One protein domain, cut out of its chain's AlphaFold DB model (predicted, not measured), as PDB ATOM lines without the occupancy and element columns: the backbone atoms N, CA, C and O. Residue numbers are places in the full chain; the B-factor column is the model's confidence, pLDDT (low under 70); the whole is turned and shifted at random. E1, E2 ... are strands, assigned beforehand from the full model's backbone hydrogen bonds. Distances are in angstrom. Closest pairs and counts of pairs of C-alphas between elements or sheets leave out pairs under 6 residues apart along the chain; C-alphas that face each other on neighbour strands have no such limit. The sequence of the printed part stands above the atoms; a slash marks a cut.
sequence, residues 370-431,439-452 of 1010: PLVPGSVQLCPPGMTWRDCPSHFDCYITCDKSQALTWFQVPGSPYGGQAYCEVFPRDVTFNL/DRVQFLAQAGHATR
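Overview. This is residues 370 to 431 and 439 to 452 of the 1010 residues of an uncharacterized protein of Chlamydomonas eustigma (UniProt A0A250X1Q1). With little regular structure, this is one strongly twisted antiparallel sheet edged by loops, with E2, E5 and E4 inside and short E1 and E3 at its edges. The printed part has 76 residues, 26 of them in five named strands, E1 to E5 along the chain; the sheet's order is E1 E2 E5 E4 E3, the class all strand. It is compact, radius of gyration of the C-alphas 12.1 A, and flat, spanning 32 by 32 by 17 A.

Along the chain. Find C-alpha 376 at (30.295, -108.512, 59.009), where E1, residues 376 to 378, begins. Next come E2, 393 to 397, 13.0 A; E3, 406 to 408; E4, 417 to 423, 18.7 A; and E5, 442 to 449, 19.4 A, ending at (27.667, -116.035, 65.677).

Arrangement. In hairpin E1 and E2, at 119 degrees, N 376 and O 395 are 2.8 A apart. Between E2 and E5, at 141 degrees, see N 447 and O 394, 2.7 A. E4 pairs staggered: with E5 over 420 to 423, N 423 to O 442 2.9 A; with E3, its hairpin partner, over 417 to 419, N 418 to O 407 2.9 A.

Size, cuts and confidence. Residues 432 to 438 are not printed; C-alphas 431 and 439 are 15.5 A apart. The link E1 to E2 is long, 14 residues. Residues 381 to 391, 423 to 431 and 439 to 441 have pLDDT under 70.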
ATOM      1  N   PRO A 370      27.610-107.189  67.018       79.06
ATOM      2  CA  PRO A 370      28.070-106.145  67.936       79.06
ATOM      3  C   PRO A 370      29.278-106.554  68.793       79.06
ATOM      4  O   PRO A 370      29.935-105.682  69.353       79.06
ATOM      5  N   LEU A 371      29.578-107.855  68.911       80.00
ATOM      6  CA  LEU A 371      30.685-108.354  69.738       80.00
ATOM      7  C   LEU A 371      32.065-107.968  69.187       80.00
ATOM      8  O   LEU A 371      32.991-107.793  69.972       80.00
ATOM      9  N   VAL A 372      32.217-107.855  67.862       79.25
ATOM     10  CA  VAL A 372      33.520-107.641  67.212       79.25
ATOM     11  C   VAL A 372      33.434-106.471  66.224       79.25
ATOM     12  O   VAL A 372      32.770-106.596  65.189       79.25
ATOM     13  N   PRO A 373      34.110-105.336  66.490       78.12
ATOM     14  CA  PRO A 373      34.072-104.177  65.605       78.12
ATOM     15  C   PRO A 373      34.717-104.499  64.252       78.12
ATOM     16  O   PRO A 373      35.770-105.128  64.181       78.12
ATOM     17  N   GLY A 374      34.072-104.071  63.165       75.50
ATOM     18  CA  GLY A 374      34.517-104.367  61.798       75.50
ATOM     19  C   GLY A 374      34.212-105.789  61.308       75.50
ATOM     20  O   GLY A 374      34.517-106.094  60.158       75.50
ATOM     21  N   SER A 375      33.587-106.645  62.128       81.69
ATOM     22  CA  SER A 375      33.023-107.907  61.639       81.69
ATOM     23  C   SER A 375      31.711-107.682  60.878       81.69
ATOM     24  O   SER A 375      30.984-106.712  61.106       81.69
ATOM     25  N   VAL A 376      31.423-108.580  59.942       79.31
ATOM     26  CA  VAL A 376      30.295-108.512  59.009       79.31
ATOM     27  C   VAL A 376      29.587-109.860  58.936       79.31
ATOM     28  O   VAL A 376      30.219-110.911  59.022       79.31
ATOM     29  N   GLN A 377      28.265-109.833  58.771       80.38
ATOM     30  CA  GLN A 377      27.464-111.048  58.627       80.38
ATOM     31  C   GLN A 377      27.670-111.676  57.240       80.38
ATOM     32  O   GLN A 377      27.435-111.024  56.219       80.38
ATOM     33  N   LEU A 378      28.092-112.941  57.199       76.38
ATOM     34  CA  LEU A 378      28.110-113.764  55.986       76.38
ATOM     35  C   LEU A 378      27.554-115.163  56.280       76.38
ATOM     36  O   LEU A 378      27.521-115.627  57.420       76.38
ATOM     37  N   CYS A 379      27.132-115.852  55.219       76.94
ATOM     38  CA  CYS A 379      26.929-117.296  55.273       76.94
ATOM     39  C   CYS A 379      28.275-118.023  55.390       76.94
ATOM     40  O   CYS A 379      29.251-117.562  54.787       76.94
ATOM     41  N   PRO A 380      28.324-119.188  56.063       74.31
ATOM     42  CA  PRO A 380      29.511-120.028  56.041       74.31
ATOM     43  C   PRO A 380      29.891-120.393  54.593       74.31
ATOM     44  O   PRO A 380      29.021-120.792  53.805       74.31
ATOM     45  N   PRO A 381      31.166-120.224  54.203       67.44
ATOM     46  CA  PRO A 381      31.588-120.334  52.812       67.44
ATOM     47  C   PRO A 381      31.377-121.743  52.248       67.44
ATOM     48  O   PRO A 381      31.562-122.753  52.923       67.44
ATOM     49  N   GLY A 382      30.967-121.798  50.980       64.94
ATOM     50  CA  GLY A 382      30.487-123.019  50.320       64.94
ATOM     51  C   GLY A 382      28.958-123.147  50.281       64.94
ATOM     52  O   GLY A 382      28.449-123.918  49.472       64.94
ATOM     53  N   MET A 383      28.217-122.356  51.068       66.31
ATOM     54  CA  MET A 383      26.757-122.211  50.960       66.31
ATOM     55  C   MET A 383      26.378-120.865  50.329       66.31
ATOM     56  O   MET A 383      27.069-119.863  50.516       66.31
ATOM     57  N   THR A 384      25.275-120.814  49.574       65.25
ATOM     58  CA  THR A 384      24.746-119.535  49.069       65.25
ATOM     59  C   THR A 384      23.836-118.868  50.103       65.25
ATOM     60  O   THR A 384      23.326-119.522  51.010       65.25
ATOM     61  N   TRP A 385      23.514-117.584  49.897       65.00
ATOM     62  CA  TRP A 385      22.494-116.843  50.660       65.00
ATOM     63  C   TRP A 385      21.092-117.500  50.698       65.00
ATOM     64  O   TRP A 385      20.220-117.005  51.405       65.00
ATOM     65  N   ARG A 386      20.840-118.574  49.932       60.72
ATOM     66  CA  ARG A 386      19.594-119.368  49.978       60.72
ATOM     67  C   ARG A 386      19.728-120.705  50.707       60.72
ATOM     68  O   ARG A 386      18.717-121.224  51.167       60.72
ATOM     69  N   ASP A 387      20.937-121.255  50.759       66.19
ATOM     70  CA  ASP A 387      21.239-122.568  51.353       66.19
ATOM     71  C   ASP A 387      21.796-122.436  52.777       66.19
ATOM     72  O   ASP A 387      21.888-123.419  53.507       66.19
ATOM     73  N   CYS A 388      22.150-121.206  53.158       67.81
ATOM     74  CA  CYS A 388      22.450-120.781  54.515       67.81
ATOM     75  C   CYS A 388      21.440-121.398  55.508       67.81
ATOM     76  O   CYS A 388      20.226-121.233  55.314       67.81
ATOM     77  N   PRO A 389      21.886-122.072  56.587       60.62
ATOM     78  CA  PRO A 389      21.003-122.334  57.716       60.62
ATOM     79  C   PRO A 389      20.498-120.995  58.272       60.62
ATOM     80  O   PRO A 389      21.014-119.930  57.948       60.62
ATOM     81  N   SER A 390      19.477-121.018  59.126       61.47
ATOM     82  CA  SER A 390      18.750-119.804  59.521       61.47
ATOM     83  C   SER A 390      19.541-118.794  60.376       61.47
ATOM     84  O   SER A 390      18.906-117.939  60.981       61.47
ATOM     85  N   HIS A 391      20.871-118.892  60.481       65.44
ATOM     86  CA  HIS A 391      21.796-117.976  61.158       65.44
ATOM     87  C   HIS A 391      22.885-117.508  60.187       65.44
ATOM     88  O   HIS A 391      23.421-118.317  59.431       65.44
ATOM     89  N   PHE A 392      23.268-116.234  60.276       75.62
ATOM     90  CA  PHE A 392      24.564-115.789  59.769       75.62
ATOM     91  C   PHE A 392      25.636-115.917  60.846       75.62
ATOM     92  O   PHE A 392      25.352-115.858  62.045       75.62
ATOM     93  N   ASP A 393      26.879-116.021  60.395       82.12
ATOM     94  CA  ASP A 393      28.048-115.942  61.252       82.12
ATOM     95  C   ASP A 393      28.787-114.624  61.014       82.12
ATOM     96  O   ASP A 393      28.764-114.038  59.926       82.12
ATOM     97  N   CYS A 394      29.417-114.129  62.074       86.31
ATOM     98  CA  CYS A 394      30.178-112.893  62.056       86.31
ATOM     99  C   CYS A 394      31.594-113.206  61.597       86.31
ATOM    100  O   CYS A 394      32.353-113.840  62.329       86.31
ATOM    101  N   TYR A 395      31.965-112.742  60.409       85.69
ATOM    102  CA  TYR A 395      33.311-112.896  59.870       85.69
ATOM    103  C   TYR A 395      34.069-111.573  59.895       85.69
ATOM    104  O   TYR A 395      33.499-110.506  59.677       85.69
ATOM    105  N   ILE A 396      35.375-111.645  60.130       87.50
ATOM    106  CA  ILE A 396      36.307-110.523  59.979       87.50
ATOM    107  C   ILE A 396      37.368-110.890  58.935       87.50
ATOM    108  O   ILE A 396      37.770-112.049  58.830       87.50
ATOM    109  N   THR A 397      37.818-109.923  58.136       84.81
ATOM    110  CA  THR A 397      38.927-110.129  57.193       84.81
ATOM    111  C   THR A 397      40.252-110.197  57.943       84.81
ATOM    112  O   THR A 397      40.579-109.264  58.676       84.81
ATOM    113  N   CYS A 398      41.029-111.255  57.723       84.38
ATOM    114  CA  CYS A 398      42.395-111.386  58.233       84.38
ATOM    115  C   CYS A 398      43.430-111.128  57.127       84.38
ATOM    116  O   CYS A 398      43.117-111.219  55.937       84.38
ATOM    117  N   ASP A 399      44.666-110.783  57.501       86.00
ATOM    118  CA  ASP A 399      45.739-110.611  56.517       86.00
ATOM    119  C   ASP A 399      46.314-111.963  56.051       86.00
ATOM    120  O   ASP A 399      46.272-112.970  56.759       86.00
ATOM    121  N   LYS A 400      46.928-111.974  54.863       81.81
ATOM    122  CA  LYS A 400      47.622-113.138  54.294       81.81
ATOM    123  C   LYS A 400      48.716-113.694  55.208       81.81
ATOM    124  O   LYS A 400      48.958-114.896  55.175       81.81
ATOM    125  N   SER A 401      49.369-112.850  56.013       84.00
ATOM    126  CA  SER A 401      50.371-113.280  57.002       84.00
ATOM    127  C   SER A 401      49.788-114.085  58.171       84.00
ATOM    128  O   SER A 401      50.531-114.792  58.845       84.00
ATOM    129  N   GLN A 402      48.472-114.010  58.394       84.94
ATOM    130  CA  GLN A 402      47.754-114.681  59.484       84.94
ATOM    131  C   GLN A 402      47.022-115.952  59.016       84.94
ATOM    132  O   GLN A 402      46.372-116.621  59.819       84.94
ATOM    133  N   ALA A 403      47.115-116.301  57.731       83.44
ATOM    134  CA  ALA A 403      46.445-117.448  57.125       83.44
ATOM    135  C   ALA A 403      46.716-118.769  57.871       83.44
ATOM    136  O   ALA A 403      47.868-119.126  58.106       83.44
ATOM    137  N   LEU A 404      45.650-119.511  58.192       85.81
ATOM    138  CA  LEU A 404      45.675-120.765  58.963       85.81
ATOM    139  C   LEU A 404      46.243-120.616  60.389       85.81
ATOM    140  O   LEU A 404      46.758-121.575  60.964       85.81
ATOM    141  N   THR A 405      46.136-119.422  60.983       88.81
ATOM    142  CA  THR A 405      46.529-119.161  62.376       88.81
ATOM    143  C   THR A 405      45.398-118.525  63.183       88.81
ATOM    144  O   THR A 405      44.474-117.918  62.635       88.81
ATOM    145  N   TRP A 406      45.472-118.669  64.506       89.06
ATOM    146  CA  TRP A 406      44.650-117.908  65.442       89.06
ATOM    147  C   TRP A 406      45.286-116.540  65.694       89.06
ATOM    148  O   TRP A 406      46.467-116.457  66.031       89.06
ATOM    149  N   PHE A 407      44.501-115.471  65.578       90.00
ATOM    150  CA  PHE A 407      44.922-114.115  65.935       90.00
ATOM    151  C   PHE A 407      43.937-113.476  66.915       90.00
ATOM    152  O   PHE A 407      42.787-113.899  67.032       90.00
ATOM    153  N   GLN A 408      44.405-112.468  67.653       90.00
ATOM    154  CA  GLN A 408      43.608-111.807  68.686       90.00
ATOM    155  C   GLN A 408      42.518-110.933  68.047       90.00
ATOM    156  O   GLN A 408      42.813-110.027  67.268       90.00
ATOM    157  N   VAL A 409      41.267-111.198  68.413       86.38
ATOM    158  CA  VAL A 409      40.059-110.481  67.995       86.38
ATOM    159  C   VAL A 409      39.265-110.133  69.261       86.38
ATOM    160  O   VAL A 409      38.485-110.958  69.748       86.38
ATOM    161  N   PRO A 410      39.475-108.930  69.833       86.00
ATOM    162  CA  PRO A 410      38.784-108.497  71.043       86.00
ATOM    163  C   PRO A 410      37.263-108.617  70.903       86.00
ATOM    164  O   PRO A 410      36.686-108.154  69.923       86.00
ATOM    165  N   GLY A 411      36.631-109.254  71.892       82.56
ATOM    166  CA  GLY A 411      35.187-109.511  71.922       82.56
ATOM    167  C   GLY A 411      34.727-110.824  71.272       82.56
ATOM    168  O   GLY A 411      33.568-111.195  71.444       82.56
ATOM    169  N   SER A 412      35.603-111.576  70.592       87.19
ATOM    170  CA  SER A 412      35.237-112.899  70.063       87.19
ATOM    171  C   SER A 412      34.986-113.926  71.188       87.19
ATOM    172  O   SER A 412      35.783-113.989  72.132       87.19
ATOM    173  N   PRO A 413      33.936-114.775  71.110       85.50
ATOM    174  CA  PRO A 413      33.628-115.759  72.150       85.50
ATOM    175  C   PRO A 413      34.667-116.886  72.258       85.50
ATOM    176  O   PRO A 413      34.720-117.552  73.290       85.50
ATOM    177  N   TYR A 414      35.537-117.083  71.259       86.81
ATOM    178  CA  TYR A 414      36.641-118.052  71.313       86.81
ATOM    179  C   TYR A 414      37.839-117.497  72.113       86.81
ATOM    180  O   TYR A 414      38.968-117.432  71.631       86.81
ATOM    181  N   GLY A 415      37.584-117.023  73.337       85.50
ATOM    182  CA  GLY A 415      38.608-116.470  74.229       85.50
ATOM    183  C   GLY A 415      39.288-115.197  73.712       85.50
ATOM    184  O   GLY A 415      40.458-114.977  74.009       85.50
ATOM    185  N   GLY A 416      38.588-114.376  72.918       87.31
ATOM    186  CA  GLY A 416      39.158-113.180  72.293       87.31
ATOM    187  C   GLY A 416      40.064-113.468  71.090       87.31
ATOM    188  O   GLY A 416      40.917-112.643  70.768       87.31
ATOM    189  N   GLN A 417      39.906-114.619  70.431       89.44
ATOM    190  CA  GLN A 417      40.679-115.013  69.248       89.44
ATOM    191  C   GLN A 417      39.757-115.426  68.097       89.44
ATOM    192  O   GLN A 417      38.627-115.839  68.328       89.44
ATOM    193  N   ALA A 418      40.244-115.359  66.859       89.25
ATOM    194  CA  ALA A 418      39.566-115.942  65.702       89.25
ATOM    195  C   ALA A 418      40.560-116.721  64.832       89.25
ATOM    196  O   ALA A 418      41.715-116.312  64.677       89.25
ATOM    197  N   TYR A 419      40.112-117.842  64.263       88.06
ATOM    198  CA  TYR A 419      40.913-118.657  63.353       88.06
ATOM    199  C   TYR A 419      40.775-118.129  61.925       88.06
ATOM    200  O   TYR A 419      39.670-118.080  61.387       88.06
ATOM    201  N   CYS A 420      41.884-117.702  61.324       88.25
ATOM    202  CA  CYS A 420      41.912-117.178  59.961       88.25
ATOM    203  C   CYS A 420      41.901-118.321  58.943       88.25
ATOM    204  O   CYS A 420      42.937-118.930  58.664       88.25
ATOM    205  N   GLU A 421      40.741-118.599  58.358       82.19
ATOM    206  CA  GLU A 421      40.608-119.610  57.317       82.19
ATOM    207  C   GLU A 421      40.837-119.029  55.917       82.19
ATOM    208  O   GLU A 421      40.617-117.849  55.622       82.19
ATOM    209  N   VAL A 422      41.338-119.899  55.042       77.06
ATOM    210  CA  VAL A 422      41.690-119.586  53.657       77.06
ATOM    211  C   VAL A 422      40.600-120.163  52.768       77.06
ATOM    212  O   VAL A 422      40.448-121.383  52.708       77.06
ATOM    213  N   PHE A 423      39.866-119.308  52.052       68.31
ATOM    214  CA  PHE A 423      38.695-119.722  51.276       68.31
ATOM    215  C   PHE A 423      38.913-119.607  49.759       68.31
ATOM    216  O   PHE A 423      38.854-118.508  49.193       68.31
ATOM    217  N   PRO A 424      39.148-120.747  49.073       62.97
ATOM    218  CA  PRO A 424      39.175-120.835  47.621       62.97
ATOM    219  C   PRO A 424      37.982-121.626  47.050       62.97
ATOM    220  O   PRO A 424      37.844-122.818  47.328       62.97
ATOM    221  N   ARG A 425      37.194-120.988  46.169       46.88
ATOM    222  CA  ARG A 425      36.731-121.490  44.847       46.88
ATOM    223  C   ARG A 425      35.590-120.632  44.287       46.88
ATOM    224  O   ARG A 425      34.608-120.361  44.966       46.88
ATOM    225  N   ASP A 426      35.746-120.262  43.019       45.91
ATOM    226  CA  ASP A 426      34.741-119.905  42.006       45.91
ATOM    227  C   ASP A 426      33.721-118.765  42.249       45.91
ATOM    228  O   ASP A 426      33.239-118.209  41.262       45.91
ATOM    229  N   VAL A 427      33.419-118.329  43.482       50.16
ATOM    230  CA  VAL A 427      32.511-117.186  43.739       50.16
ATOM    231  C   VAL A 427      33.059-116.222  44.798       50.16
ATOM    232  O   VAL A 427      32.710-116.265  45.974       50.16
ATOM    233  N   THR A 428      33.879-115.271  44.352       45.06
ATOM    234  CA  THR A 428      34.267-114.082  45.122       45.06
ATOM    235  C   THR A 428      33.101-113.095  45.228       45.06
ATOM    236  O   THR A 428      32.897-112.258  44.345       45.06
ATOM    237  N   PHE A 429      32.347-113.135  46.332       50.97
ATOM    238  CA  PHE A 429      31.461-112.020  46.676       50.97
ATOM    239  C   PHE A 429      32.321-110.844  47.162       50.97
ATOM    240  O   PHE A 429      33.036-110.946  48.159       50.97
ATOM    241  N   ASN A 430      32.311-109.746  46.409       43.00
ATOM    242  CA  ASN A 430      33.146-108.578  46.671       43.00
ATOM    243  C   ASN A 430      32.321-107.538  47.445       43.00
ATOM    244  O   ASN A 430      31.311-107.051  46.938       43.00
ATOM    245  N   LEU A 431      32.719-107.228  48.683       58.91
ATOM    246  CA  LEU A 431      31.811-106.713  49.724       58.91
ATOM    247  C   LEU A 431      31.266-105.281  49.508       58.91
ATOM    248  O   LEU A 431      30.464-104.809  50.306       58.91
ATOM    249  N   ASP A 439      39.654-115.373  40.711       46.72
ATOM    250  CA  ASP A 439      41.061-115.589  41.075       46.72
ATOM    251  C   ASP A 439      41.610-114.728  42.236       46.72
ATOM    252  O   ASP A 439      42.788-114.371  42.289       46.72
ATOM    253  N   ARG A 440      40.760-114.417  43.227       58.00
ATOM    254  CA  ARG A 440      41.203-113.914  44.541       58.00
ATOM    255  C   ARG A 440      40.750-114.841  45.661       58.00
ATOM    256  O   ARG A 440      39.567-114.906  45.974       58.00
ATOM    257  N   VAL A 441      41.708-115.502  46.303       67.06
ATOM    258  CA  VAL A 441      41.495-116.178  47.592       67.06
ATOM    259  C   VAL A 441      41.127-115.130  48.645       67.06
ATOM    260  O   VAL A 441      41.812-114.109  48.754       67.06
ATOM    261  N   GLN A 442      40.056-115.373  49.402       74.38
ATOM    262  CA  GLN A 442      39.670-114.540  50.542       74.38
ATOM    263  C   GLN A 442      40.152-115.175  51.851       74.38
ATOM    264  O   GLN A 442      40.192-116.398  51.988       74.38
ATOM    265  N   PHE A 443      40.530-114.317  52.796       81.62
ATOM    266  CA  PHE A 443      41.039-114.673  54.117       81.62
ATOM    267  C   PHE A 443      40.041-114.114  55.129       81.62
ATOM    268  O   PHE A 443      39.917-112.896  55.285       81.62
ATOM    269  N   LEU A 444      39.253-115.001  55.732       83.56
ATOM    270  CA  LEU A 444      38.153-114.645  56.625       83.56
ATOM    271  C   LEU A 444      38.253-115.500  57.884       83.56
ATOM    272  O   LEU A 444      38.552-116.689  57.819       83.56
ATOM    273  N   ALA A 445      37.976-114.895  59.029       86.69
ATOM    274  CA  ALA A 445      37.985-115.568  60.315       86.69
ATOM    275  C   ALA A 445      36.599-115.500  60.943       86.69
ATOM    276  O   ALA A 445      36.016-114.413  61.003       86.69
ATOM    277  N   GLN A 446      36.069-116.633  61.411       86.31
ATOM    278  CA  GLN A 446      34.819-116.633  62.169       86.31
ATOM    279  C   GLN A 446      35.082-115.978  63.527       86.31
ATOM    280  O   GLN A 446      35.770-116.522  64.387       86.31
ATOM    281  N   ALA A 447      34.547-114.775  63.692       86.00
ATOM    282  CA  ALA A 447      34.688-113.944  64.876       86.00
ATOM    283  C   ALA A 447      33.565-114.188  65.900       86.00
ATOM    284  O   ALA A 447      33.699-113.765  67.047       86.00
ATOM    285  N   GLY A 448      32.481-114.869  65.511       83.94
ATOM    286  CA  GLY A 448      31.378-115.301  66.376       83.94
ATOM    287  C   GLY A 448      30.117-115.664  65.579       83.94
ATOM    288  O   GLY A 448      30.143-115.692  64.349       83.94
ATOM    289  N   HIS A 449      29.005-115.898  66.276       83.19
ATOM    290  CA  HIS A 449      27.667-116.035  65.677       83.19
ATOM    291  C   HIS A 449      26.947-114.680  65.639       83.19
ATOM    292  O   HIS A 449      27.152-113.857  66.536       83.19
ATOM    293  N   ALA A 450      26.065-114.453  64.659       82.00
ATOM    294  CA  ALA A 450      25.262-113.232  64.634       82.00
ATOM    295  C   ALA A 450      24.258-113.185  65.798       82.00
ATOM    296  O   ALA A 450      23.484-114.115  66.041       82.00
ATOM    297  N   THR A 451      24.259-112.066  66.521       83.00
ATOM    298  CA  THR A 451      23.262-111.773  67.552       83.00
ATOM    299  C   THR A 451      22.000-111.230  66.902       83.00
ATOM    300  O   THR A 451      22.065-110.365  66.022       83.00
ATOM    301  N   ARG A 452      20.841-111.709  67.360       81.56
ATOM    302  CA  ARG A 452      19.540-111.269  66.853       81.56
ATOM    303  C   ARG A 452      18.781-110.527  67.940       81.56
ATOM    304  O   ARG A 452      18.695-111.049  69.055       81.56
TER     305      ARG A 452